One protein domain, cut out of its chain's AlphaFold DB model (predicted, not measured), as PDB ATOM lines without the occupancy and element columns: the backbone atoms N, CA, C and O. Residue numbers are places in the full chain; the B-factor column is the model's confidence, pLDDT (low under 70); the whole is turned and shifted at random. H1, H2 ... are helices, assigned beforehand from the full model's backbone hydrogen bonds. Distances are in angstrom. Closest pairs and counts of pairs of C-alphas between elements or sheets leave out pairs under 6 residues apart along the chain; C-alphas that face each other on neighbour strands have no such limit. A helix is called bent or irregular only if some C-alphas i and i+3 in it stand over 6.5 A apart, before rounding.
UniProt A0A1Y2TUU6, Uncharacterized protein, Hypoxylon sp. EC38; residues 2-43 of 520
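AT A GLANCE: This is residues 2 to 43 of the 520 residues of an uncharacterized protein of Hypoxylon sp. EC38 (UniProt A0A1Y2TUU6). Two helices, H1 and then H2, follow each other end to end in one long rod, with a sideways step at the link between them and a short tail after H2 that folds back at the far end. H1 and H2 run lengthwise along the rod and are not packed side by side. The printed part has 42 residues with two named helices, in the order H1, H2, and no named strand; the class is all helix. The whole is extended, with a radius of gyration of the C-alphas of 17.2 A and spans of 52 by 13 by 11 A.

IN THESE COORDINATES: H1 is residues 2 to 16, 21.2 A from first to last C-alpha; it begins at C-alpha 2, (130.477, 117.604, 84.015). Residues 17 to 19 follow, and then H2, residues 20 to 38, 26.1 A long, from C-alpha 20 at (129.168, 143.297, 92.364) to C-alpha 38 at (136.838, 160.400, 110.526). Residues 39 to 43 come after it.

HOW THE PARTS SIT: H1 and H2 are joined by a tight link of 3 residues. They are apart, with no C-alpha of the one within 8 A of the other. Residues 2 to 30 stand free, of which 2 to 16 belong to H1 and 20 to 30 belong to H2. In H1 and H2 every O i to N i+4 pair is within hydrogen-bond range. Neither helix is bent.

THE WHOLE: The two C-alphas farthest apart are those of Asp 2 and Asp 41, 52.3 A; those of Asp 2 and Leu 43 are 46.8 A apart. The printed part has no cut and no long link. The mean pLDDT of the printed part is 75.2, and it is under 70 at residue 2, residue 16 and residues 37 to 43.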
ATOM      1  N   ASP A   2     129.837 116.274  83.865       65.88
ATOM      2  CA  ASP A   2     130.477 117.604  84.015       65.88
ATOM      3  C   ASP A   2     129.538 118.825  84.022       65.88
ATOM      4  O   ASP A   2     129.914 119.881  84.531       65.88
ATOM      5  N   LYS A   3     128.328 118.727  83.453       73.31
ATOM      6  CA  LYS A   3     127.372 119.852  83.427       73.31
ATOM      7  C   LYS A   3     126.675 120.061  84.775       73.31
ATOM      8  O   LYS A   3     126.645 121.182  85.264       73.31
ATOM      9  N   GLU A   4     126.239 118.978  85.413       78.94
ATOM     10  CA  GLU A   4     125.551 119.016  86.712       78.94
ATOM     11  C   GLU A   4     126.461 119.507  87.847       78.94
ATOM     12  O   GLU A   4     126.031 120.265  88.712       78.94
ATOM     13  N   LEU A   5     127.748 119.138  87.825       78.88
ATOM     14  CA  LEU A   5     128.730 119.650  88.789       78.88
ATOM     15  C   LEU A   5     128.981 121.154  88.615       78.88
ATOM     16  O   LEU A   5     129.152 121.864  89.604       78.88
ATOM     17  N   ARG A   6     128.974 121.657  87.373       79.25
ATOM     18  CA  ARG A   6     129.124 123.094  87.092       79.25
ATOM     19  C   ARG A   6     127.897 123.895  87.508       79.25
ATOM     20  O   ARG A   6     128.061 125.017  87.973       79.25
ATOM     21  N   GLU A   7     126.700 123.340  87.352       83.62
ATOM     22  CA  GLU A   7     125.454 123.983  87.783       83.62
ATOM     23  C   GLU A   7     125.370 124.050  89.310       83.62
ATOM     24  O   GLU A   7     125.230 125.143  89.850       83.62
ATOM     25  N   ARG A   8     125.642 122.945  90.020       80.62
ATOM     26  CA  ARG A   8     125.713 122.947  91.494       80.62
ATOM     27  C   ARG A   8     126.786 123.887  92.038       80.62
ATOM     28  O   ARG A   8     126.558 124.582  93.022       80.62
ATOM     29  N   ALA A   9     127.961 123.934  91.407       79.12
ATOM     30  CA  ALA A   9     129.012 124.865  91.808       79.12
ATOM     31  C   ALA A   9     128.594 126.325  91.586       79.12
ATOM     32  O   ALA A   9     128.882 127.164  92.433       79.12
ATOM     33  N   ARG A  10     127.894 126.640  90.487       79.50
ATOM     34  CA  ARG A  10     127.368 127.990  90.245       79.50
ATOM     35  C   ARG A  10     126.296 128.379  91.250       79.50
ATOM     36  O   ARG A  10     126.396 129.471  91.778       79.50
ATOM     37  N   GLU A  11     125.362 127.497  91.584       81.50
ATOM     38  CA  GLU A  11     124.334 127.774  92.599       81.50
ATOM     39  C   GLU A  11     124.950 128.042  93.982       81.50
ATOM     40  O   GLU A  11     124.590 129.004  94.661       81.50
ATOM     41  N   VAL A  12     125.946 127.244  94.383       79.75
ATOM     42  CA  VAL A  12     126.673 127.449  95.648       79.75
ATOM     43  C   VAL A  12     127.478 128.753  95.625       79.75
ATOM     44  O   VAL A  12     127.545 129.456  96.636       79.75
ATOM     45  N   LEU A  13     128.081 129.094  94.484       76.69
ATOM     46  CA  LEU A  13     128.843 130.329  94.322       76.69
ATOM     47  C   LEU A  13     127.938 131.560  94.234       76.69
ATOM     48  O   LEU A  13     128.279 132.560  94.843       76.69
ATOM     49  N   GLU A  14     126.783 131.510  93.577       73.44
ATOM     50  CA  GLU A  14     125.811 132.614  93.542       73.44
ATOM     51  C   GLU A  14     125.218 132.888  94.927       73.44
ATOM     52  O   GLU A  14     125.000 134.039  95.291       73.44
ATOM     53  N   HIS A  15     125.055 131.854  95.759       73.00
ATOM     54  CA  HIS A  15     124.627 132.034  97.145       73.00
ATOM     55  C   HIS A  15     125.720 132.636  98.053       73.00
ATOM     56  O   HIS A  15     125.420 133.249  99.076       73.00
ATOM     57  N   ARG A  16     127.004 132.460  97.708       66.88
ATOM     58  CA  ARG A  16     128.152 132.924  98.514       66.88
ATOM     59  C   ARG A  16     128.811 134.198  97.980       66.88
ATOM     60  O   ARG A  16     129.451 134.911  98.751       66.88
ATOM     61  N   ILE A  17     128.663 134.498  96.695       75.12
ATOM     62  CA  ILE A  17     129.218 135.667  96.012       75.12
ATOM     63  C   ILE A  17     128.089 136.678  95.850       75.12
ATOM     64  O   ILE A  17     127.242 136.551  94.972       75.12
ATOM     65  N   ARG A  18     128.099 137.718  96.689       76.75
ATOM     66  CA  ARG A  18     127.177 138.844  96.521       76.75
ATOM     67  C   ARG A  18     127.413 139.528  95.169       76.75
ATOM     68  O   ARG A  18     128.576 139.660  94.759       76.75
ATOM     69  N   PRO A  19     126.357 139.996  94.481       81.50
ATOM     70  CA  PRO A  19     126.500 140.688  93.213       81.50
ATOM     71  C   PRO A  19     127.392 141.918  93.384       81.50
ATOM     72  O   PRO A  19     127.386 142.605  94.409       81.50
ATOM     73  N   ARG A  20     128.184 142.206  92.347       74.31
ATOM     74  CA  ARG A  20     129.168 143.297  92.364       74.31
ATOM     75  C   ARG A  20     128.529 144.640  92.725       74.31
ATOM     76  O   ARG A  20     129.174 145.458  93.371       74.31
ATOM     77  N   GLU A  21     127.270 144.837  92.349       80.31
ATOM     78  CA  GLU A  21     126.486 146.036  92.638       80.31
ATOM     79  C   GLU A  21     126.221 146.212  94.137       80.31
ATOM     80  O   GLU A  21     126.528 147.277  94.673       80.31
ATOM     81  N   GLU A  22     125.785 145.164  94.842       80.25
ATOM     82  CA  GLU A  22     125.608 145.187  96.302       80.25
ATOM     83  C   GLU A  22     126.929 145.446  97.021       80.25
ATOM     84  O   GLU A  22     126.994 146.267  97.932       80.25
ATOM     85  N   VAL A  23     128.016 144.811  96.575       80.00
ATOM     86  CA  VAL A  23     129.344 145.049  97.154       80.00
ATOM     87  C   VAL A  23     129.774 146.501  96.938       80.00
ATOM     88  O   VAL A  23     130.332 147.117  97.843       80.00
ATOM     89  N   THR A  24     129.501 147.084  95.767       81.31
ATOM     90  CA  THR A  24     129.788 148.506  95.525       81.31
ATOM     91  C   THR A  24     128.873 149.440  96.312       81.31
ATOM     92  O   THR A  24     129.346 150.480  96.758       81.31
ATOM     93  N   ALA A  25     127.607 149.079  96.530       82.94
ATOM     94  CA  ALA A  25     126.669 149.850  97.341       82.94
ATOM     95  C   ALA A  25     127.088 149.851  98.815       82.94
ATOM     96  O   ALA A  25     127.206 150.916  99.412       82.94
ATOM     97  N   VAL A  26     127.436 148.681  99.361       80.50
ATOM     98  CA  VAL A  26     127.970 148.540 100.722       80.50
ATOM     99  C   VAL A  26     129.284 149.304 100.868       80.50
ATOM    100  O   VAL A  26     129.446 150.043 101.830       80.50
ATOM    101  N   ARG A  27     130.207 149.218  99.898       80.38
ATOM    102  CA  ARG A  27     131.452 150.008  99.939       80.38
ATOM    103  C   ARG A  27     131.202 151.511  99.911       80.38
ATOM    104  O   ARG A  27     131.906 152.232 100.602       80.38
ATOM    105  N   ARG A  28     130.236 151.992  99.122       81.19
ATOM    106  CA  ARG A  28     129.874 153.419  99.089       81.19
ATOM    107  C   ARG A  28     129.246 153.867 100.402       81.19
ATOM    108  O   ARG A  28     129.577 154.947 100.867       81.19
ATOM    109  N   HIS A  29     128.383 153.040 100.987       79.88
ATOM    110  CA  HIS A  29     127.763 153.327 102.276       79.88
ATOM    111  C   HIS A  29     128.809 153.374 103.393       79.88
ATOM    112  O   HIS A  29     128.936 154.393 104.053       79.88
ATOM    113  N   LEU A  30     129.670 152.356 103.488       77.69
ATOM    114  CA  LEU A  30     130.780 152.336 104.444       77.69
ATOM    115  C   LEU A  30     131.750 153.503 104.233       77.69
ATOM    116  O   LEU A  30     132.180 154.119 105.197       77.69
ATOM    117  N   ALA A  31     132.086 153.845 102.986       76.50
ATOM    118  CA  ALA A  31     132.937 154.999 102.705       76.50
ATOM    119  C   ALA A  31     132.278 156.321 103.130       76.50
ATOM    120  O   ALA A  31     132.973 157.228 103.573       76.50
ATOM    121  N   HIS A  32     130.953 156.427 103.012       76.81
ATOM    122  CA  HIS A  32     130.203 157.587 103.475       76.81
ATOM    123  C   HIS A  32     130.185 157.674 105.005       76.81
ATOM    124  O   HIS A  32     130.491 158.732 105.547       76.81
ATOM    125  N   ASP A  33     129.917 156.567 105.693       74.12
ATOM    126  CA  ASP A  33     129.869 156.521 107.158       74.12
ATOM    127  C   ASP A  33     131.251 156.783 107.773       74.12
ATOM    128  O   ASP A  33     131.377 157.515 108.754       74.12
ATOM    129  N   LEU A  34     132.311 156.250 107.158       74.69
ATOM    130  CA  LEU A  34     133.691 156.529 107.556       74.69
ATOM    131  C   LEU A  34     134.087 157.984 107.270       74.69
ATOM    132  O   LEU A  34     134.806 158.583 108.062       74.69
ATOM    133  N   ALA A  35     133.600 158.586 106.180       71.88
ATOM    134  CA  ALA A  35     133.827 160.009 105.906       71.88
ATOM    135  C   ALA A  35     133.139 160.911 106.935       71.88
ATOM    136  O   ALA A  35     133.673 161.965 107.273       71.88
ATOM    137  N   GLN A  36     131.974 160.497 107.439       71.50
ATOM    138  CA  GLN A  36     131.264 161.213 108.494       71.50
ATOM    139  C   GLN A  36     131.955 161.093 109.860       71.50
ATOM    140  O   GLN A  36     131.931 162.058 110.616       71.50
ATOM    141  N   SER A  37     132.560 159.944 110.187       66.75
ATOM    142  CA  SER A  37     133.166 159.705 111.509       66.75
ATOM    143  C   SER A  37     134.631 160.134 111.631       66.75
ATOM    144  O   SER A  37     135.047 160.541 112.713       66.75
ATOM    145  N   LEU A  38     135.408 160.059 110.545       67.81
ATOM    146  CA  LEU A  38     136.838 160.400 110.526       67.81
ATOM    147  C   LEU A  38     137.147 161.721 109.808       67.81
ATOM    148  O   LEU A  38     138.280 162.183 109.876       67.81
ATOM    149  N   GLY A  39     136.185 162.336 109.116       66.69
ATOM    150  CA  GLY A  39     136.442 163.477 108.234       66.69
ATOM    151  C   GLY A  39     137.111 163.067 106.913       66.69
ATOM    152  O   GLY A  39     137.750 162.020 106.792       66.69
ATOM    153  N   THR A  40     136.952 163.886 105.870       63.03
ATOM    154  CA  THR A  40     137.401 163.562 104.499       63.03
ATOM    155  C   THR A  40     138.915 163.445 104.341       63.03
ATOM    156  O   THR A  40     139.380 162.812 103.395       63.03
ATOM    157  N   ASP A  41     139.674 164.018 105.271       63.47
ATOM    158  CA  ASP A  41     141.117 164.218 105.137       63.47
ATOM    159  C   ASP A  41     141.919 162.978 105.581       63.47
ATOM    160  O   ASP A  41     143.037 162.752 105.117       63.47
ATOM    161  N   HIS A  42     141.327 162.116 106.416       59.38
ATOM    162  CA  HIS A  42     141.963 160.897 106.933       59.38
ATOM    163  C   HIS A  42     141.687 159.643 106.084       59.38
ATOM    164  O   HIS A  42     142.376 158.634 106.228       59.38
ATOM    165  N   LEU A  43     140.742 159.708 105.137       61.53
ATOM    166  CA  LEU A  43     140.382 158.588 104.255       61.53
ATOM    167  C   LEU A  43     141.358 158.348 103.094       61.53
ATOM    168  O   LEU A  43     141.281 157.312 102.433       61.53
TER     169      LEU A  43